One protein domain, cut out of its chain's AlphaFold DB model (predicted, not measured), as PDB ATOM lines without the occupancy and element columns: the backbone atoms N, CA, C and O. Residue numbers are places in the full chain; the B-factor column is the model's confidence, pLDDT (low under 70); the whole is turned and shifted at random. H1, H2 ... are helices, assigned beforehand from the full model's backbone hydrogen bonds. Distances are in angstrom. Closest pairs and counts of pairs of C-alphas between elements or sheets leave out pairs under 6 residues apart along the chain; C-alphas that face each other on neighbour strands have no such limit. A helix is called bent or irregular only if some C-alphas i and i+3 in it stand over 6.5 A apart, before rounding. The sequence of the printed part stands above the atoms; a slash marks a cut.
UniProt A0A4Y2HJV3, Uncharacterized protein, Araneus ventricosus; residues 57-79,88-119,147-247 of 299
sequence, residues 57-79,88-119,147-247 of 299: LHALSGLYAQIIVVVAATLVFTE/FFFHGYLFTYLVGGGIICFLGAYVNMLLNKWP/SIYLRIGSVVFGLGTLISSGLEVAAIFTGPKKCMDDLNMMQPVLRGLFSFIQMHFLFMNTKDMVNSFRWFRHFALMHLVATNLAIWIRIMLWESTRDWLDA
ATOM      1  N   LEU A  57     220.911 192.879 282.333       80.38
ATOM      2  CA  LEU A  57     220.149 193.290 281.147       80.38
ATOM      3  C   LEU A  57     218.653 193.005 281.307       80.38
ATOM      4  O   LEU A  57     217.817 193.830 280.931       80.38
ATOM      5  N   HIS A  58     218.304 191.873 281.915       78.38
ATOM      6  CA  HIS A  58     216.923 191.544 282.244       78.38
ATOM      7  C   HIS A  58     216.336 192.555 283.234       78.38
ATOM      8  O   HIS A  58     215.269 193.113 282.965       78.38
ATOM      9  N   ALA A  59     217.052 192.857 284.321       83.00
ATOM     10  CA  ALA A  59     216.630 193.864 285.293       83.00
ATOM     11  C   ALA A  59     216.472 195.257 284.655       83.00
ATOM     12  O   ALA A  59     215.453 195.914 284.858       83.00
ATOM     13  N   LEU A  60     217.421 195.684 283.814       84.12
ATOM     14  CA  LEU A  60     217.368 196.966 283.103       84.12
ATOM     15  C   LEU A  60     216.188 197.046 282.125       84.12
ATOM     16  O   LEU A  60     215.511 198.071 282.066       84.12
ATOM     17  N   SER A  61     215.893 195.967 281.390       83.62
ATOM     18  CA  SER A  61     214.726 195.913 280.498       83.62
ATOM     19  C   SER A  61     213.393 195.971 281.258       83.62
ATOM     20  O   SER A  61     212.442 196.595 280.787       83.62
ATOM     21  N   GLY A  62     213.342 195.387 282.462       81.88
ATOM     22  CA  GLY A  62     212.199 195.487 283.369       81.88
ATOM     23  C   GLY A  62     212.020 196.899 283.925       81.88
ATOM     24  O   GLY A  62     210.916 197.440 283.877       81.88
ATOM     25  N   LEU A  63     213.107 197.536 284.373       87.81
ATOM     26  CA  LEU A  63     213.092 198.929 284.835       87.81
ATOM     27  C   LEU A  63     212.656 199.891 283.723       87.81
ATOM     28  O   LEU A  63     211.847 200.784 283.965       87.81
ATOM     29  N   TYR A  64     213.128 199.680 282.494       89.81
ATOM     30  CA  TYR A  64     212.689 200.440 281.325       89.81
ATOM     31  C   TYR A  64     211.173 200.341 281.104       89.81
ATOM     32  O   TYR A  64     210.492 201.363 280.992       89.81
ATOM     33  N   ALA A  65     210.631 199.120 281.091       86.00
ATOM     34  CA  ALA A  65     209.196 198.904 280.930       86.00
ATOM     35  C   ALA A  65     208.391 199.526 282.079       86.00
ATOM     36  O   ALA A  65     207.355 200.146 281.841       86.00
ATOM     37  N   GLN A  66     208.889 199.432 283.311       88.81
ATOM     38  CA  GLN A  66     208.266 200.062 284.469       88.81
ATOM     39  C   GLN A  66     208.222 201.589 284.330       88.81
ATOM     40  O   GLN A  66     207.174 202.185 284.576       88.81
ATOM     41  N   ILE A  67     209.314 202.226 283.895       91.06
ATOM     42  CA  ILE A  67     209.352 203.678 283.661       91.06
ATOM     43  C   ILE A  67     208.325 204.070 282.600       91.06
ATOM     44  O   ILE A  67     207.576 205.022 282.812       91.06
ATOM     45  N   ILE A  68     208.228 203.321 281.498       89.19
ATOM     46  CA  ILE A  68     207.209 203.564 280.470       89.19
ATOM     47  C   ILE A  68     205.803 203.524 281.060       89.19
ATOM     48  O   ILE A  68     205.012 204.430 280.804       89.19
ATOM     49  N   VAL A  69     205.483 202.490 281.838       89.75
ATOM     50  CA  VAL A  69     204.147 202.320 282.422       89.75
ATOM     51  C   VAL A  69     203.836 203.447 283.403       89.75
ATOM     52  O   VAL A  69     202.740 203.996 283.357       89.75
ATOM     53  N   VAL A  70     204.790 203.832 284.253       91.44
ATOM     54  CA  VAL A  70     204.615 204.924 285.224       91.44
ATOM     55  C   VAL A  70     204.438 206.266 284.519       91.44
ATOM     56  O   VAL A  70     203.531 207.024 284.865       91.44
ATOM     57  N   VAL A  71     205.260 206.556 283.507       88.25
ATOM     58  CA  VAL A  71     205.135 207.773 282.694       88.25
ATOM     59  C   VAL A  71     203.787 207.786 281.981       88.25
ATOM     60  O   VAL A  71     203.071 208.778 282.066       88.25
ATOM     61  N   ALA A  72     203.386 206.678 281.355       86.50
ATOM     62  CA  ALA A  72     202.089 206.566 280.703       86.50
ATOM     63  C   ALA A  72     200.932 206.765 281.693       86.50
ATOM     64  O   ALA A  72     200.040 207.555 281.416       86.50
ATOM     65  N   ALA A  73     200.953 206.118 282.859       86.75
ATOM     66  CA  ALA A  73     199.909 206.263 283.871       86.75
ATOM     67  C   ALA A  73     199.817 207.700 284.402       86.75
ATOM     68  O   ALA A  73     198.723 208.244 284.511       86.75
ATOM     69  N   THR A  74     200.962 208.334 284.672       87.25
ATOM     70  CA  THR A  74     201.021 209.734 285.119       87.25
ATOM     71  C   THR A  74     200.443 210.665 284.061       87.25
ATOM     72  O   THR A  74     199.647 211.539 284.386       87.25
ATOM     73  N   LEU A  75     200.793 210.440 282.790       82.00
ATOM     74  CA  LEU A  75     200.279 211.226 281.672       82.00
ATOM     75  C   LEU A  75     198.775 211.049 281.501       82.00
ATOM     76  O   LEU A  75     198.064 212.044 281.375       82.00
ATOM     77  N   VAL A  76     198.287 209.806 281.566       82.00
ATOM     78  CA  VAL A  76     196.851 209.537 281.461       82.00
ATOM     79  C   VAL A  76     196.095 210.182 282.638       82.00
ATOM     80  O   VAL A  76     195.010 210.734 282.488       82.00
ATOM     81  N   PHE A  77     196.683 210.175 283.832       83.31
ATOM     82  CA  PHE A  77     196.087 210.823 284.995       83.31
ATOM     83  C   PHE A  77     196.064 212.354 284.871       83.31
ATOM     84  O   PHE A  77     195.084 212.993 285.253       83.31
ATOM     85  N   THR A  78     197.098 212.956 284.273       81.69
ATOM     86  CA  THR A  78     197.078 214.388 283.938       81.69
ATOM     87  C   THR A  78     196.063 214.755 282.854       81.69
ATOM     88  O   THR A  78     195.667 215.915 282.835       81.69
ATOM     89  N   GLU A  79     195.598 213.830 281.993       76.25
ATOM     90  CA  GLU A  79     194.471 214.136 281.080       76.25
ATOM     91  C   GLU A  79     193.173 214.351 281.878       76.25
ATOM     92  O   GLU A  79     192.358 215.200 281.529       76.25
ATOM     93  N   PHE A  88     197.390 219.907 274.450       53.50
ATOM     94  CA  PHE A  88     197.260 219.300 273.122       53.50
ATOM     95  C   PHE A  88     198.582 218.787 272.520       53.50
ATOM     96  O   PHE A  88     198.603 217.740 271.878       53.50
ATOM     97  N   PHE A  89     199.707 219.478 272.745       56.59
ATOM     98  CA  PHE A  89     200.957 219.168 272.029       56.59
ATOM     99  C   PHE A  89     201.782 218.040 272.662       56.59
ATOM    100  O   PHE A  89     202.299 217.180 271.954       56.59
ATOM    101  N   PHE A  90     201.896 218.006 273.991       59.09
ATOM    102  CA  PHE A  90     202.740 217.014 274.673       59.09
ATOM    103  C   PHE A  90     202.078 215.636 274.820       59.09
ATOM    104  O   PHE A  90     202.749 214.623 274.996       59.09
ATOM    105  N   HIS A  91     200.756 215.589 274.708       65.81
ATOM    106  CA  HIS A  91     199.935 214.482 275.177       65.81
ATOM    107  C   HIS A  91     199.656 213.421 274.106       65.81
ATOM    108  O   HIS A  91     199.957 212.239 274.289       65.81
ATOM    109  N   GLY A  92     199.155 213.846 272.940       71.62
ATOM    110  CA  GLY A  92     198.993 212.966 271.781       71.62
ATOM    111  C   GLY A  92     200.341 212.494 271.234       71.62
ATOM    112  O   GLY A  92     200.473 211.341 270.829       71.62
ATOM    113  N   TYR A  93     201.368 213.348 271.285       73.88
ATOM    114  CA  TYR A  93     202.689 213.052 270.730       73.88
ATOM    115  C   TYR A  93     203.401 211.910 271.465       73.88
ATOM    116  O   TYR A  93     203.872 210.969 270.829       73.88
ATOM    117  N   LEU A  94     203.427 211.937 272.801       75.56
ATOM    118  CA  LEU A  94     204.090 210.896 273.591       75.56
ATOM    119  C   LEU A  94     203.354 209.556 273.488       75.56
ATOM    120  O   LEU A  94     203.980 208.510 273.317       75.56
ATOM    121  N   PHE A  95     202.021 209.574 273.500       79.56
ATOM    122  CA  PHE A  95     201.243 208.357 273.291       79.56
ATOM    123  C   PHE A  95     201.426 207.780 271.880       79.56
ATOM    124  O   PHE A  95     201.598 206.573 271.715       79.56
ATOM    125  N   THR A  96     201.456 208.645 270.864       83.06
ATOM    126  CA  THR A  96     201.760 208.257 269.481       83.06
ATOM    127  C   THR A  96     203.166 207.672 269.376       83.06
ATOM    128  O   THR A  96     203.350 206.670 268.692       83.06
ATOM    129  N   TYR A  97     204.145 208.224 270.097       84.12
ATOM    130  CA  TYR A  97     205.500 207.680 270.171       84.12
ATOM    131  C   TYR A  97     205.535 206.293 270.828       84.12
ATOM    132  O   TYR A  97     206.190 205.391 270.313       84.12
ATOM    133  N   LEU A  98     204.790 206.082 271.918       85.88
ATOM    134  CA  LEU A  98     204.684 204.780 272.586       85.88
ATOM    135  C   LEU A  98     204.113 203.701 271.661       85.88
ATOM    136  O   LEU A  98     204.714 202.637 271.492       85.88
ATOM    137  N   VAL A  99     202.971 203.992 271.033       86.81
ATOM    138  CA  VAL A  99     202.316 203.072 270.093       86.81
ATOM    139  C   VAL A  99     203.175 202.881 268.838       86.81
ATOM    140  O   VAL A  99     203.363 201.751 268.392       86.81
ATOM    141  N   GLY A 100     203.764 203.955 268.312       87.00
ATOM    142  CA  GLY A 100     204.683 203.927 267.174       87.00
ATOM    143  C   GLY A 100     205.918 203.070 267.439       87.00
ATOM    144  O   GLY A 100     206.265 202.228 266.614       87.00
ATOM    145  N   GLY A 101     206.528 203.192 268.621       86.88
ATOM    146  CA  GLY A 101     207.617 202.325 269.068       86.88
ATOM    147  C   GLY A 101     207.199 200.852 269.116       86.88
ATOM    148  O   GLY A 101     207.932 199.993 268.635       86.88
ATOM    149  N   GLY A 102     205.986 200.554 269.597       88.12
ATOM    150  CA  GLY A 102     205.424 199.198 269.565       88.12
ATOM    151  C   GLY A 102     205.249 198.646 268.144       88.12
ATOM    152  O   GLY A 102     205.612 197.500 267.875       88.12
ATOM    153  N   ILE A 103     204.756 199.469 267.213       87.44
ATOM    154  CA  ILE A 103     204.629 199.105 265.791       87.44
ATOM    155  C   ILE A 103     206.007 198.841 265.176       87.44
ATOM    156  O   ILE A 103     206.171 197.853 264.463       87.44
ATOM    157  N   ILE A 104     207.011 199.668 265.479       88.88
ATOM    158  CA  ILE A 104     208.393 199.466 265.021       88.88
ATOM    159  C   ILE A 104     208.962 198.154 265.573       88.88
ATOM    160  O   ILE A 104     209.575 197.400 264.818       88.88
ATOM    161  N   CYS A 105     208.722 197.828 266.848       86.00
ATOM    162  CA  CYS A 105     209.126 196.545 267.425       86.00
ATOM    163  C   CYS A 105     208.492 195.359 266.682       86.00
ATOM    164  O   CYS A 105     209.198 194.405 266.349       86.00
ATOM    165  N   PHE A 106     207.193 195.423 266.368       84.88
ATOM    166  CA  PHE A 106     206.528 194.394 265.562       84.88
ATOM    167  C   PHE A 106     207.062 194.325 264.132       84.88
ATOM    168  O   PHE A 106     207.261 193.231 263.610       84.88
ATOM    169  N   LEU A 107     207.324 195.469 263.498       85.12
ATOM    170  CA  LEU A 107     207.866 195.526 262.144       85.12
ATOM    171  C   LEU A 107     209.279 194.935 262.089       85.12
ATOM    172  O   LEU A 107     209.566 194.133 261.207       85.12
ATOM    173  N   GLY A 108     210.139 195.258 263.056       82.69
ATOM    174  CA  GLY A 108     211.463 194.651 263.187       82.69
ATOM    175  C   GLY A 108     211.374 193.134 263.358       82.69
ATOM    176  O   GLY A 108     212.077 192.391 262.677       82.69
ATOM    177  N   ALA A 109     210.445 192.654 264.190       79.25
ATOM    178  CA  ALA A 109     210.163 191.225 264.329       79.25
ATOM    179  C   ALA A 109     209.676 190.591 263.021       79.25
ATOM    180  O   ALA A 109     210.058 189.474 262.677       79.25
ATOM    181  N   TYR A 110     208.826 191.296 262.279       80.31
ATOM    182  CA  TYR A 110     208.302 190.829 261.004       80.31
ATOM    183  C   TYR A 110     209.419 190.697 259.965       80.31
ATOM    184  O   TYR A 110     209.543 189.659 259.316       80.31
ATOM    185  N   VAL A 111     210.275 191.716 259.856       82.25
ATOM    186  CA  VAL A 111     211.434 191.727 258.959       82.25
ATOM    187  C   VAL A 111     212.417 190.621 259.336       82.25
ATOM    188  O   VAL A 111     212.827 189.867 258.462       82.25
ATOM    189  N   ASN A 112     212.734 190.434 260.620       77.31
ATOM    190  CA  ASN A 112     213.599 189.334 261.065       77.31
ATOM    191  C   ASN A 112     213.011 187.956 260.726       77.31
ATOM    192  O   ASN A 112     213.729 187.059 260.284       77.31
ATOM    193  N   MET A 113     211.694 187.789 260.859       73.25
ATOM    194  CA  MET A 113     211.008 186.563 260.456       73.25
ATOM    195  C   MET A 113     211.088 186.334 258.938       73.25
ATOM    196  O   MET A 113     211.303 185.205 258.500       73.25
ATOM    197  N   LEU A 114     210.948 187.392 258.134       72.12
ATOM    198  CA  LEU A 114     211.117 187.351 256.677       72.12
ATOM    199  C   LEU A 114     212.553 187.003 256.275       72.12
ATOM    200  O   LEU A 114     212.740 186.137 255.424       72.12
ATOM    201  N   LEU A 115     213.549 187.613 256.918       74.06
ATOM    202  CA  LEU A 115     214.967 187.353 256.666       74.06
ATOM    203  C   LEU A 115     215.348 185.907 256.990       74.06
ATOM    204  O   LEU A 115     216.084 185.287 256.234       74.06
ATOM    205  N   ASN A 116     214.799 185.340 258.067       68.12
ATOM    206  CA  ASN A 116     215.047 183.945 258.432       68.12
ATOM    207  C   ASN A 116     214.303 182.950 257.524       68.12
ATOM    208  O   ASN A 116     214.695 181.788 257.426       68.12
ATOM    209  N   LYS A 117     213.208 183.384 256.884       65.62
ATOM    210  CA  LYS A 117     212.397 182.559 255.977       65.62
ATOM    211  C   LYS A 117     212.861 182.651 254.524       65.62
ATOM    212  O   LYS A 117     212.569 181.738 253.756       65.62
ATOM    213  N   TRP A 118     213.561 183.719 254.143       48.41
ATOM    214  CA  TRP A 118     214.290 183.770 252.885       48.41
ATOM    215  C   TRP A 118     215.513 182.863 252.989       48.41
ATOM    216  O   TRP A 118     216.457 183.175 253.715       48.41
ATOM    217  N   PRO A 119     215.519 181.725 252.275       50.19
ATOM    218  CA  PRO A 119     216.736 180.962 252.148       50.19
ATOM    219  C   PRO A 119     217.721 181.851 251.392       50.19
ATOM    220  O   PRO A 119     217.361 182.494 250.403       50.19
ATOM    221  N   SER A 147     196.831 177.573 276.861       80.00
ATOM    222  CA  SER A 147     195.520 176.962 276.633       80.00
ATOM    223  C   SER A 147     194.816 177.540 275.397       80.00
ATOM    224  O   SER A 147     194.806 178.748 275.145       80.00
ATOM    225  N   ILE A 148     194.197 176.664 274.602       77.31
ATOM    226  CA  ILE A 148     193.499 177.038 273.363       77.31
ATOM    227  C   ILE A 148     192.373 178.060 273.610       77.31
ATOM    228  O   ILE A 148     192.122 178.929 272.775       77.31
ATOM    229  N   TYR A 149     191.766 178.014 274.799       84.56
ATOM    230  CA  TYR A 149     190.758 178.966 275.263       84.56
ATOM    231  C   TYR A 149     191.290 180.404 275.332       84.56
ATOM    232  O   TYR A 149     190.597 181.321 274.899       84.56
ATOM    233  N   LEU A 150     192.532 180.612 275.793       81.25
ATOM    234  CA  LEU A 150     193.148 181.946 275.844       81.25
ATOM    235  C   LEU A 150     193.407 182.512 274.444       81.25
ATOM    236  O   LEU A 150     193.234 183.707 274.215       81.25
ATOM    237  N   ARG A 151     193.767 181.655 273.482       80.25
ATOM    238  CA  ARG A 151     193.983 182.063 272.084       80.25
ATOM    239  C   ARG A 151     192.686 182.518 271.433       80.25
ATOM    240  O   ARG A 151     192.638 183.592 270.839       80.25
ATOM    241  N   ILE A 152     191.636 181.712 271.569       85.06
ATOM    242  CA  ILE A 152     190.316 182.017 271.011       85.06
ATOM    243  C   ILE A 152     189.752 183.280 271.674       85.06
ATOM    244  O   ILE A 152     189.310 184.187 270.973       85.06
ATOM    245  N   GLY A 153     189.847 183.381 273.004       86.44
ATOM    246  CA  GLY A 153     189.421 184.561 273.756       86.44
ATOM    247  C   GLY A 153     190.138 185.838 273.312       86.44
ATOM    248  O   GLY A 153     189.483 186.847 273.070       86.44
ATOM    249  N   SER A 154     191.459 185.786 273.109       83.12
ATOM    250  CA  SER A 154     192.232 186.935 272.619       83.12
ATOM    251  C   SER A 154     191.823 187.377 271.213       83.12
ATOM    252  O   SER A 154     191.798 188.578 270.952       83.12
ATOM    253  N   VAL A 155     191.526 186.438 270.307       85.00
ATOM    254  CA  VAL A 155     191.102 186.762 268.936       85.00
ATOM    255  C   VAL A 155     189.717 187.402 268.940       85.00
ATOM    256  O   VAL A 155     189.522 188.429 268.297       85.00
ATOM    257  N   VAL A 156     188.768 186.835 269.691       90.06
ATOM    258  CA  VAL A 156     187.410 187.387 269.804       90.06
ATOM    259  C   VAL A 156     187.444 188.773 270.444       90.06
ATOM    260  O   VAL A 156     186.837 189.705 269.920       90.06
ATOM    261  N   PHE A 157     188.192 188.930 271.539       87.19
ATOM    262  CA  PHE A 157     188.315 190.207 272.235       87.19
ATOM    263  C   PHE A 157     188.957 191.277 271.353       87.19
ATOM    264  O   PHE A 157     188.411 192.369 271.212       87.19
ATOM    265  N   GLY A 158     190.083 190.973 270.708       87.12
ATOM    266  CA  GLY A 158     190.743 191.966 269.871       87.12
ATOM    267  C   GLY A 158     189.977 192.274 268.575       87.12
ATOM    268  O   GLY A 158     190.006 193.419 268.128       87.12
ATOM    269  N   LEU A 159     189.215 191.325 268.010       89.25
ATOM    270  CA  LEU A 159     188.279 191.613 266.915       89.25
ATOM    271  C   LEU A 159     187.177 192.578 267.378       89.25
ATOM    272  O   LEU A 159     186.859 193.524 266.661       89.25
ATOM    273  N   GLY A 160     186.631 192.375 268.581       90.06
ATOM    274  CA  GLY A 160     185.676 193.298 269.196       90.06
ATOM    275  C   GLY A 160     186.248 194.710 269.339       90.06
ATOM    276  O   GLY A 160     185.615 195.678 268.921       90.06
ATOM    277  N   THR A 161     187.487 194.822 269.825       85.25
ATOM    278  CA  THR A 161     188.214 196.099 269.907       85.25
ATOM    279  C   THR A 161     188.399 196.740 268.529       85.25
ATOM    280  O   THR A 161     188.178 197.939 268.383       85.25
ATOM    281  N   LEU A 162     188.737 195.959 267.497       87.69
ATOM    282  CA  LEU A 162     188.903 196.464 266.131       87.69
ATOM    283  C   LEU A 162     187.590 197.006 265.550       87.69
ATOM    284  O   LEU A 162     187.593 198.061 264.917       87.69
ATOM    285  N   ILE A 163     186.472 196.312 265.783       90.94
ATOM    286  CA  ILE A 163     185.140 196.775 265.370       90.94
ATOM    287  C   ILE A 163     184.790 198.074 266.101       90.94
ATOM    288  O   ILE A 163     184.356 199.027 265.459       90.94
ATOM    289  N   SER A 164     185.035 198.144 267.412       86.50
ATOM    290  CA  SER A 164     184.801 199.352 268.212       86.50
ATOM    291  C   SER A 164     185.605 200.545 267.690       86.50
ATOM    292  O   SER A 164     185.042 201.612 267.460       86.50
ATOM    293  N   SER A 165     186.901 200.364 267.427       85.12
ATOM    294  CA  SER A 165     187.740 201.414 266.840       85.12
ATOM    295  C   SER A 165     187.289 201.791 265.425       85.12
ATOM    296  O   SER A 165     187.325 202.963 265.060       85.12
ATOM    297  N   GLY A 166     186.823 200.828 264.624       86.06
ATOM    298  CA  GLY A 166     186.250 201.094 263.304       86.06
ATOM    299  C   GLY A 166     184.971 201.933 263.368       86.06
ATOM    300  O   GLY A 166     184.795 202.839 262.555       86.06
ATOM    301  N   LEU A 167     184.107 201.678 264.356       87.00
ATOM    302  CA  LEU A 167     182.896 202.466 264.599       87.00
ATOM    303  C   LEU A 167     183.221 203.888 265.061       87.00
ATOM    304  O   LEU A 167     182.591 204.829 264.588       87.00
ATOM    305  N   GLU A 168     184.220 204.060 265.925       83.19
ATOM    306  CA  GLU A 168     184.696 205.380 266.354       83.19
ATOM    307  C   GLU A 168     185.199 206.202 265.158       83.19
ATOM    308  O   GLU A 168     184.781 207.342 264.952       83.19
ATOM    309  N   VAL A 169     186.013 205.588 264.295       82.75
ATOM    310  CA  VAL A 169     186.485 206.212 263.052       82.75
ATOM    311  C   VAL A 169     185.309 206.569 262.132       82.75
ATOM    312  O   VAL A 169     185.247 207.687 261.620       82.75
ATOM    313  N   ALA A 170     184.343 205.665 261.951       84.00
ATOM    314  CA  ALA A 170     183.159 205.909 261.125       84.00
ATOM    315  C   ALA A 170     182.269 207.044 261.667       84.00
ATOM    316  O   ALA A 170     181.763 207.864 260.892       84.00
ATOM    317  N   ALA A 171     182.106 207.130 262.989       81.81
ATOM    318  CA  ALA A 171     181.380 208.212 263.645       81.81
ATOM    319  C   ALA A 171     182.065 209.569 263.417       81.81
ATOM    320  O   ALA A 171     181.388 210.548 263.105       81.81
ATOM    321  N   ILE A 172     183.402 209.616 263.473       76.81
ATOM    322  CA  ILE A 172     184.174 210.834 263.185       76.81
ATOM    323  C   ILE A 172     183.977 211.284 261.730       76.81
ATOM    324  O   ILE A 172     183.765 212.469 261.481       76.81
ATOM    325  N   PHE A 173     183.972 210.357 260.769       76.94
ATOM    326  CA  PHE A 173     183.747 210.680 259.354       76.94
ATOM    327  C   PHE A 173     182.329 211.179 259.041       76.94
ATOM    328  O   PHE A 173     182.145 211.948 258.094       76.94
ATOM    329  N   THR A 174     181.337 210.742 259.817       78.81
ATOM    330  CA  THR A 174     179.921 211.112 259.635       78.81
ATOM    331  C   THR A 174     179.562 212.394 260.408       78.81
ATOM    332  O   THR A 174     178.543 213.026 260.130       78.81
ATOM    333  N   GLY A 175     180.403 212.816 261.359       71.12
ATOM    334  CA  GLY A 175     180.197 214.017 262.166       71.12
ATOM    335  C   GLY A 175     180.361 215.340 261.391       71.12
ATOM    336  O   GLY A 175     181.047 215.405 260.366       71.12
ATOM    337  N   PRO A 176     179.746 216.444 261.862       66.25
ATOM    338  CA  PRO A 176     179.861 217.753 261.222       66.25
ATOM    339  C   PRO A 176     181.314 218.271 261.232       66.25
ATOM    340  O   PRO A 176     181.917 218.476 262.283       66.25
ATOM    341  N   LYS A 177     181.853 218.569 260.040       56.81
ATOM    342  CA  LYS A 177     183.270 218.907 259.761       56.81
ATOM    343  C   LYS A 177     183.819 220.205 260.390       56.81
ATOM    344  O   LYS A 177     184.898 220.643 260.012       56.81
ATOM    345  N   LYS A 178     183.082 220.879 261.281       53.31
ATOM    346  CA  LYS A 178     183.449 222.212 261.813       53.31
ATOM    347  C   LYS A 178     184.031 222.214 263.229       53.31
ATOM    348  O   LYS A 178     184.425 223.278 263.694       53.31
ATOM    349  N   CYS A 179     184.098 221.066 263.905       56.72
ATOM    350  CA  CYS A 179     184.518 220.994 265.310       56.72
ATOM    351  C   CYS A 179     185.560 219.902 265.605       56.72
ATOM    352  O   CYS A 179     185.699 219.519 266.761       56.72
ATOM    353  N   MET A 180     186.270 219.384 264.595       54.66
ATOM    354  CA  MET A 180     187.219 218.278 264.777       54.66
ATOM    355  C   MET A 180     188.611 218.672 264.280       54.66
ATOM    356  O   MET A 180     188.769 219.007 263.110       54.66
ATOM    357  N   ASP A 181     189.597 218.629 265.176       57.66
ATOM    358  CA  ASP A 181     191.015 218.762 264.835       57.66
ATOM    359  C   ASP A 181     191.534 217.472 264.176       57.66
ATOM    360  O   ASP A 181     191.337 216.370 264.699       57.66
ATOM    361  N   ASP A 182     192.264 217.615 263.064       53.66
ATOM    362  CA  ASP A 182     192.806 216.510 262.250       53.66
ATOM    363  C   ASP A 182     193.722 215.554 263.039       53.66
ATOM    364  O   ASP A 182     193.863 214.375 262.705       53.66
ATOM    365  N   LEU A 183     194.331 216.034 264.128       54.03
ATOM    366  CA  LEU A 183     195.250 215.245 264.951       54.03
ATOM    367  C   LEU A 183     194.530 214.190 265.810       54.03
ATOM    368  O   LEU A 183     195.112 213.150 266.120       54.03
ATOM    369  N   ASN A 184     193.255 214.414 266.146       62.03
ATOM    370  CA  ASN A 184     192.461 213.471 266.937       62.03
ATOM    371  C   ASN A 184     192.039 212.237 266.116       62.03
ATOM    372  O   ASN A 184     191.801 211.168 266.671       62.03
ATOM    373  N   MET A 185     192.009 212.348 264.782       63.75
ATOM    374  CA  MET A 185     191.646 211.238 263.892       63.75
ATOM    375  C   MET A 185     192.704 210.134 263.834       63.75
ATOM    376  O   MET A 185     192.368 208.964 263.648       63.75
ATOM    377  N   MET A 186     193.985 210.482 263.974       70.50
ATOM    378  CA  MET A 186     195.066 209.516 263.760       70.50
ATOM    379  C   MET A 186     195.252 208.563 264.948       70.50
ATOM    380  O   MET A 186     195.723 207.436 264.797       70.50
ATOM    381  N   GLN A 187     194.833 208.991 266.136       76.38
ATOM    382  CA  GLN A 187     195.000 208.252 267.379       76.38
ATOM    383  C   GLN A 187     194.188 206.938 267.460       76.38
ATOM    384  O   GLN A 187     194.789 205.909 267.797       76.38
ATOM    385  N   PRO A 188     192.876 206.895 267.139       80.69
ATOM    386  CA  PRO A 188     192.115 205.641 267.129       80.69
ATOM    387  C   PRO A 188     192.581 204.689 266.019       80.69
ATOM    388  O   PRO A 188     192.679 203.481 266.241       80.69
ATOM    389  N   VAL A 189     192.968 205.222 264.852       83.38
ATOM    390  CA  VAL A 189     193.479 204.426 263.722       83.38
ATOM    391  C   VAL A 189     194.782 203.720 264.089       83.38
ATOM    392  O   VAL A 189     194.915 202.513 263.882       83.38
ATOM    393  N   LEU A 190     195.737 204.448 264.676       83.31
ATOM    394  CA  LEU A 190     197.033 203.885 265.051       83.31
ATOM    395  C   LEU A 190     196.893 202.808 266.136       83.31
ATOM    396  O   LEU A 190     197.568 201.778 266.082       83.31
ATOM    397  N   ARG A 191     195.976 203.010 267.091       85.06
ATOM    398  CA  ARG A 191     195.661 202.025 268.135       85.06
ATOM    399  C   ARG A 191     195.007 200.766 267.556       85.06
ATOM    400  O   ARG A 191     195.402 199.661 267.925       85.06
ATOM    401  N   GLY A 192     194.061 200.925 266.629       85.38
ATOM    402  CA  GLY A 192     193.433 199.809 265.916       85.38
ATOM    403  C   GLY A 192     194.447 199.001 265.100       85.38
ATOM    404  O   GLY A 192     194.474 197.774 265.187       85.38
ATOM    405  N   LEU A 193     195.345 199.682 264.378       87.06
ATOM    406  CA  LEU A 193     196.412 199.043 263.607       87.06
ATOM    407  C   LEU A 193     197.389 198.267 264.502       87.06
ATOM    408  O   LEU A 193     197.726 197.123 264.196       87.06
ATOM    409  N   PHE A 194     197.817 198.860 265.618       87.06
ATOM    410  CA  PHE A 194     198.666 198.182 266.600       87.06
ATOM    411  C   PHE A 194     197.999 196.906 267.133       87.06
ATOM    412  O   PHE A 194     198.624 195.844 267.122       87.06
ATOM    413  N   SER A 195     196.723 196.981 267.528       84.81
ATOM    414  CA  SER A 195     195.970 195.823 268.030       84.81
ATOM    415  C   SER A 195     195.825 194.726 266.972       84.81
ATOM    416  O   SER A 195     195.998 193.545 267.273       84.81
ATOM    417  N   PHE A 196     195.587 195.103 265.713       85.38
ATOM    418  CA  PHE A 196     195.518 194.161 264.599       85.38
ATOM    419  C   PHE A 196     196.835 193.401 264.394       85.38
ATOM    420  O   PHE A 196     196.843 192.169 264.333       85.38
ATOM    421  N   ILE A 197     197.955 194.128 264.343       83.75
ATOM    422  CA  ILE A 197     199.289 193.534 264.200       83.75
ATOM    423  C   ILE A 197     199.589 192.623 265.398       83.75
ATOM    424  O   ILE A 197     200.008 191.481 265.218       83.75
ATOM    425  N   GLN A 198     199.316 193.080 266.620       85.88
ATOM    426  CA  GLN A 198     199.533 192.296 267.832       85.88
ATOM    427  C   GLN A 198     198.717 191.001 267.851       85.88
ATOM    428  O   GLN A 198     199.267 189.955 268.185       85.88
ATOM    429  N   MET A 199     197.430 191.043 267.495       82.81
ATOM    430  CA  MET A 199     196.595 189.841 267.407       82.81
ATOM    431  C   MET A 199     197.156 188.839 266.402       82.81
ATOM    432  O   MET A 199     197.197 187.641 266.681       82.81
ATOM    433  N   HIS A 200     197.622 189.327 265.249       79.94
ATOM    434  CA  HIS A 200     198.257 188.490 264.239       79.94
ATOM    435  C   HIS A 200     199.510 187.788 264.791       79.94
ATOM    436  O   HIS A 200     199.672 186.580 264.611       79.94
ATOM    437  N   PHE A 201     200.358 188.518 265.520       76.19
ATOM    438  CA  PHE A 201     201.566 187.975 266.146       76.19
ATOM    439  C   PHE A 201     201.293 187.040 267.327       76.19
ATOM    440  O   PHE A 201     201.987 186.039 267.467       76.19
ATOM    441  N   LEU A 202     200.292 187.339 268.158       76.81
ATOM    442  CA  LEU A 202     199.895 186.506 269.299       76.81
ATOM    443  C   LEU A 202     199.338 185.157 268.827       76.81
ATOM    444  O   LEU A 202     199.501 184.132 269.490       76.81
ATOM    445  N   PHE A 203     198.697 185.160 267.659       70.44
ATOM    446  CA  PHE A 203     198.140 183.972 267.041       70.44
ATOM    447  C   PHE A 203     199.168 183.129 266.279       70.44
ATOM    448  O   PHE A 203     199.104 181.895 266.318       70.44
ATOM    449  N   MET A 204     200.131 183.773 265.607       66.12
ATOM    450  CA  MET A 204     201.321 183.084 265.105       66.12
ATOM    451  C   MET A 204     202.066 182.425 266.275       66.12
ATOM    452  O   MET A 204     201.958 182.847 267.423       66.12
ATOM    453  N   ASN A 205     202.794 181.337 266.007       62.44
ATOM    454  CA  ASN A 205     203.492 180.588 267.051       62.44
ATOM    455  C   ASN A 205     204.272 181.504 267.987       62.44
ATOM    456  O   ASN A 205     205.205 182.185 267.561       62.44
ATOM    457  N   THR A 206     204.015 181.380 269.283       62.78
ATOM    458  CA  THR A 206     204.904 181.910 270.319       62.78
ATOM    459  C   THR A 206     206.343 181.423 270.129       62.78
ATOM    460  O   THR A 206     207.281 182.165 270.397       62.78
ATOM    461  N   LYS A 207     206.530 180.221 269.562       59.84
ATOM    462  CA  LYS A 207     207.837 179.684 269.153       59.84
ATOM    463  C   LYS A 207     208.488 180.487 268.016       59.84
ATOM    464  O   LYS A 207     209.670 180.804 268.106       59.84
ATOM    465  N   ASP A 208     207.723 180.881 266.997       61.91
ATOM    466  CA  ASP A 208     208.228 181.698 265.883       61.91
ATOM    467  C   ASP A 208     208.492 183.145 266.337       61.91
ATOM    468  O   ASP A 208     209.482 183.749 265.927       61.91
ATOM    469  N   MET A 209     207.681 183.675 267.262       63.12
ATOM    470  CA  MET A 209     207.902 184.977 267.903       63.12
ATOM    471  C   MET A 209     209.212 184.995 268.707       63.12
ATOM    472  O   MET A 209     210.059 185.862 268.500       63.12
ATOM    473  N   VAL A 210     209.409 184.024 269.606       64.31
ATOM    474  CA  VAL A 210     210.617 183.925 270.444       64.31
ATOM    475  C   VAL A 210     211.876 183.736 269.596       64.31
ATOM    476  O   VAL A 210     212.927 184.279 269.945       64.31
ATOM    477  N   ASN A 211     211.765 183.005 268.482       62.72
ATOM    478  CA  ASN A 211     212.865 182.782 267.550       62.72
ATOM    479  C   ASN A 211     213.163 184.013 266.673       62.72
ATOM    480  O   ASN A 211     214.322 184.280 266.363       62.72
ATOM    481  N   SER A 212     212.146 184.801 266.311       65.75
ATOM    482  CA  SER A 212     212.333 186.017 265.510       65.75
ATOM    483  C   SER A 212     213.166 187.080 266.237       65.75
ATOM    484  O   SER A 212     213.983 187.771 265.631       65.75
ATOM    485  N   PHE A 213     213.023 187.184 267.561       63.38
ATOM    486  CA  PHE A 213     213.650 188.264 268.322       63.38
ATOM    487  C   PHE A 213     215.097 188.021 268.794       63.38
ATOM    488  O   PHE A 213     215.650 188.890 269.463       63.38
ATOM    489  N   ARG A 214     215.724 186.890 268.443       66.94
ATOM    490  CA  ARG A 214     217.116 186.484 268.758       66.94
ATOM    491  C   ARG A 214     217.773 187.193 269.970       66.94
ATOM    492  O   ARG A 214     217.647 186.680 271.074       66.94
ATOM    493  N   TRP A 215     218.434 188.345 269.772       64.00
ATOM    494  CA  TRP A 215     219.187 189.091 270.806       64.00
ATOM    495  C   TRP A 215     218.417 190.261 271.456       64.00
ATOM    496  O   TRP A 215     218.750 190.668 272.561       64.00
ATOM    497  N   PHE A 216     217.358 190.784 270.828       68.00
ATOM    498  CA  PHE A 216     216.578 191.932 271.333       68.00
ATOM    499  C   PHE A 216     215.217 191.539 271.931       68.00
ATOM    500  O   PHE A 216     214.378 192.395 272.216       68.00
ATOM    501  N   ARG A 217     214.985 190.240 272.148       72.38
ATOM    502  CA  ARG A 217     213.704 189.701 272.622       72.38
ATOM    503  C   ARG A 217     213.256 190.272 273.952       72.38
ATOM    504  O   ARG A 217     212.089 190.615 274.085       72.38
ATOM    505  N   HIS A 218     214.157 190.376 274.920       73.81
ATOM    506  CA  HIS A 218     213.794 190.827 276.260       73.81
ATOM    507  C   HIS A 218     213.311 192.277 276.237       73.81
ATOM    508  O   HIS A 218     212.219 192.564 276.716       73.81
ATOM    509  N   PHE A 219     214.044 193.158 275.557       80.00
ATOM    510  CA  PHE A 219     213.642 194.551 275.392       80.00
ATOM    511  C   PHE A 219     212.339 194.696 274.593       80.00
ATOM    512  O   PHE A 219     211.414 195.370 275.039       80.00
ATOM    513  N   ALA A 220     212.229 194.023 273.442       80.94
ATOM    514  CA  ALA A 220     211.055 194.135 272.581       80.94
ATOM    515  C   ALA A 220     209.785 193.580 273.243       80.94
ATOM    516  O   ALA A 220     208.741 194.221 273.185       80.94
ATOM    517  N   LEU A 221     209.858 192.420 273.908       80.12
ATOM    518  CA  LEU A 221     208.705 191.851 274.612       80.12
ATOM    519  C   LEU A 221     208.284 192.717 275.799       80.12
ATOM    520  O   LEU A 221     207.092 192.953 275.971       80.12
ATOM    521  N   MET A 222     209.239 193.225 276.583       85.12
ATOM    522  CA  MET A 222     208.930 194.108 277.710       85.12
ATOM    523  C   MET A 222     208.307 195.427 277.238       85.12
ATOM    524  O   MET A 222     207.320 195.871 277.820       85.12
ATOM    525  N   HIS A 223     208.799 196.003 276.134       86.75
ATOM    526  CA  HIS A 223     208.186 197.178 275.505       86.75
ATOM    527  C   HIS A 223     206.759 196.894 275.031       86.75
ATOM    528  O   HIS A 223     205.853 197.668 275.315       86.75
ATOM    529  N   LEU A 224     206.533 195.759 274.362       86.44
ATOM    530  CA  LEU A 224     205.210 195.352 273.881       86.44
ATOM    531  C   LEU A 224     204.215 195.112 275.026       86.44
ATOM    532  O   LEU A 224     203.044 195.465 274.918       86.44
ATOM    533  N   VAL A 225     204.658 194.526 276.140       86.00
ATOM    534  CA  VAL A 225     203.824 194.378 277.342       86.00
ATOM    535  C   VAL A 225     203.514 195.746 277.953       86.00
ATOM    536  O   VAL A 225     202.360 196.016 278.289       86.00
ATOM    537  N   ALA A 226     204.508 196.632 278.046       88.31
ATOM    538  CA  ALA A 226     204.332 197.980 278.575       88.31
ATOM    539  C   ALA A 226     203.364 198.820 277.724       88.31
ATOM    540  O   ALA A 226     202.490 199.486 278.277       88.31
ATOM    541  N   THR A 227     203.457 198.754 276.391       88.81
ATOM    542  CA  THR A 227     202.526 199.457 275.494       88.81
ATOM    543  C   THR A 227     201.106 198.914 275.616       88.81
ATOM    544  O   THR A 227     200.169 199.706 275.674       88.81
ATOM    545  N   ASN A 228     200.930 197.595 275.745       88.88
ATOM    546  CA  ASN A 228     199.619 196.987 275.995       88.88
ATOM    547  C   ASN A 228     198.988 197.474 277.297       88.88
ATOM    548  O   ASN A 228     197.816 197.855 277.316       88.88
ATOM    549  N   LEU A 229     199.769 197.498 278.377       89.75
ATOM    550  CA  LEU A 229     199.299 197.969 279.672       89.75
ATOM    551  C   LEU A 229     198.970 199.469 279.635       89.75
ATOM    552  O   LEU A 229     197.928 199.877 280.141       89.75
ATOM    553  N   ALA A 230     199.796 200.284 278.974       89.50
ATOM    554  CA  ALA A 230     199.554 201.716 278.799       89.50
ATOM    555  C   ALA A 230     198.279 202.004 277.984       89.50
ATOM    556  O   ALA A 230     197.490 202.882 278.337       89.50
ATOM    557  N   ILE A 231     198.048 201.248 276.905       86.75
ATOM    558  CA  ILE A 231     196.822 201.328 276.100       86.75
ATOM    559  C   ILE A 231     195.605 200.988 276.961       86.75
ATOM    560  O   ILE A 231     194.610 201.712 276.897       86.75
ATOM    561  N   TRP A 232     195.695 199.925 277.764       89.31
ATOM    562  CA  TRP A 232     194.616 199.486 278.644       89.31
ATOM    563  C   TRP A 232     194.286 200.521 279.723       89.31
ATOM    564  O   TRP A 232     193.129 200.919 279.826       89.31
ATOM    565  N   ILE A 233     195.292 201.023 280.451       88.81
ATOM    566  CA  ILE A 233     195.122 202.084 281.462       88.81
ATOM    567  C   ILE A 233     194.437 203.301 280.840       88.81
ATOM    568  O   ILE A 233     193.512 203.861 281.422       88.81
ATOM    569  N   ARG A 234     194.853 203.684 279.628       85.69
ATOM    570  CA  ARG A 234     194.253 204.811 278.915       85.69
ATOM    571  C   ARG A 234     192.779 204.603 278.589       85.69
ATOM    572  O   ARG A 234     191.992 205.516 278.807       85.69
ATOM    573  N   ILE A 235     192.411 203.437 278.060       85.69
ATOM    574  CA  ILE A 235     191.006 203.129 277.751       85.69
ATOM    575  C   ILE A 235     190.192 203.117 279.045       85.69
ATOM    576  O   ILE A 235     189.160 203.768 279.120       85.69
ATOM    577  N   MET A 236     190.690 202.442 280.081       89.00
ATOM    578  CA  MET A 236     190.010 202.323 281.370       89.00
ATOM    579  C   MET A 236     189.740 203.691 282.013       89.00
ATOM    580  O   MET A 236     188.618 203.945 282.447       89.00
ATOM    581  N   LEU A 237     190.728 204.592 282.026       87.88
ATOM    582  CA  LEU A 237     190.558 205.940 282.577       87.88
ATOM    583  C   LEU A 237     189.624 206.807 281.726       87.88
ATOM    584  O   LEU A 237     188.818 207.550 282.288       87.88
ATOM    585  N   TRP A 238     189.688 206.692 280.398       84.06
ATOM    586  CA  TRP A 238     188.790 207.423 279.506       84.06
ATOM    587  C   TRP A 238     187.331 207.000 279.694       84.06
ATOM    588  O   TRP A 238     186.471 207.852 279.903       84.06
ATOM    589  N   GLU A 239     187.064 205.693 279.705       85.88
ATOM    590  CA  GLU A 239     185.721 205.158 279.944       85.88
ATOM    591  C   GLU A 239     185.205 205.542 281.334       85.88
ATOM    592  O   GLU A 239     184.092 206.041 281.458       85.88
ATOM    593  N   SER A 240     186.045 205.438 282.369       89.50
ATOM    594  CA  SER A 240     185.667 205.843 283.732       89.50
ATOM    595  C   SER A 240     185.321 207.332 283.819       89.50
ATOM    596  O   SER A 240     184.382 207.725 284.511       89.50
ATOM    597  N   THR A 241     186.075 208.178 283.112       84.19
ATOM    598  CA  THR A 241     185.826 209.625 283.076       84.19
ATOM    599  C   THR A 241     184.536 209.935 282.325       84.19
ATOM    600  O   THR A 241     183.758 210.775 282.772       84.19
ATOM    601  N   ARG A 242     184.286 209.236 281.212       81.25
ATOM    602  CA  ARG A 242     183.054 209.352 280.425       81.25
ATOM    603  C   ARG A 242     181.830 208.967 281.255       81.25
ATOM    604  O   ARG A 242     180.874 209.733 281.299       81.25
ATOM    605  N   ASP A 243     181.899 207.853 281.975       86.62
ATOM    606  CA  ASP A 243     180.818 207.392 282.848       86.62
ATOM    607  C   ASP A 243     180.554 208.374 284.002       86.62
ATOM    608  O   ASP A 243     179.403 208.671 284.327       86.62
ATOM    609  N   TRP A 244     181.607 208.936 284.608       85.25
ATOM    610  CA  TRP A 244     181.466 209.962 285.647       85.25
ATOM    611  C   TRP A 244     180.843 211.257 285.108       85.25
ATOM    612  O   TRP A 244     179.994 211.873 285.761       85.25
ATOM    613  N   LEU A 245     181.239 211.667 283.905       81.94
ATOM    614  CA  LEU A 245     180.690 212.838 283.233       81.94
ATOM    615  C   LEU A 245     179.199 212.638 282.915       81.94
ATOM    616  O   LEU A 245     178.380 213.506 283.213       81.94
ATOM    617  N   ASP A 246     178.825 211.462 282.413       78.62
ATOM    618  CA  ASP A 246     177.429 211.102 282.157       78.62
ATOM    619  C   ASP A 246     176.593 211.044 283.449       78.62
ATOM    620  O   ASP A 246     175.430 211.450 283.448       78.62
ATOM    621  N   ALA A 247     177.175 210.599 284.569       78.38
ATOM    622  CA  ALA A 247     176.502 210.569 285.869       78.38
ATOM    623  C   ALA A 247     176.307 211.966 286.487       78.38
ATOM    624  O   ALA A 247     175.325 212.204 287.192       78.38
TER     625      ALA A 247
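What this domain is: This is residues 57 to 79, 88 to 119 and 147 to 247 of the 299 residues of an uncharacterized protein of Araneus ventricosus (UniProt A0A4Y2HJV3). Two pairs of long helices, H1 with H6 and the hairpin of H3 and H4, are bridged by a slanting long helix, H2, which packs on H4 and H6; the short H5 packs on H2 near one end. Residues 242 to 247 of H6 and residues 174 to 179 stick out. The 156 printed residues, with six named helices, H1 to H6 in order, and no named strand, are all helix in class. The whole is compact, with a radius of gyration of the C-alphas of 17.2 A, and elongated, spanning 54 by 32 by 31 A.

How they stand to each other: Start at H1, residues 57 to 79, which touches H6, residues 217 to 247, the same way at a shallow tilt of 18 degrees; their closest C-alphas, Ser 61 and Phe 219, are 5.4 A apart. The hub is H2, residues 88 to 117; H1, H2 and H6 form an up-and-down bundle, each running against the one before it. H2 touches H6 with residues 98 to 105 alone, closest at C-alphas Gly 102 and Leu 224, 5.8 A. With residues 92 to 106 alone it touches H4, residues 182 to 203, closest at C-alphas Ile 103 and Phe 194, 6.1 A. H3, residues 148 to 174, forms a hairpin with H4, closest at C-alphas Leu 162 and Gly 192, 5.6 A. H5, residues 206 to 212, touches H2 about perpendicular, at 87 degrees, closest at C-alphas Ser 212 and Met 113, 5.3 A. H1 and H3 are apart. Every O i to N i+4 pair is within hydrogen-bond range in H1, H3, H5 and H6; H2 has 23 of 26 and H4 14 of 18.

Where its parts are: Find C-alpha 57 at (220.149, 193.290, 281.147); from there H1 runs 33.1 A. H2 runs 43.3 A and is irregular, only just: C-alphas 89 and 92 are 6.51 A apart. H3 runs 39.2 A, H4 33.3 A, and H6 44.7 A to C-alpha 247 at (176.502, 210.569, 285.869).

The domain as a whole: The farthest C-alphas, Pro 119 and Ala 247, are 60.3 A apart. Residues 80 to 87 and 120 to 146 are not printed; the C-alpha gaps are 9.9 A from 79 to 88 and 32.6 A from 119 to 147. Of the links printed whole, none is long. Look for pLDDT under 70 at residues 88 to 91, 116 to 119, 176 to 185 and 204 to 216.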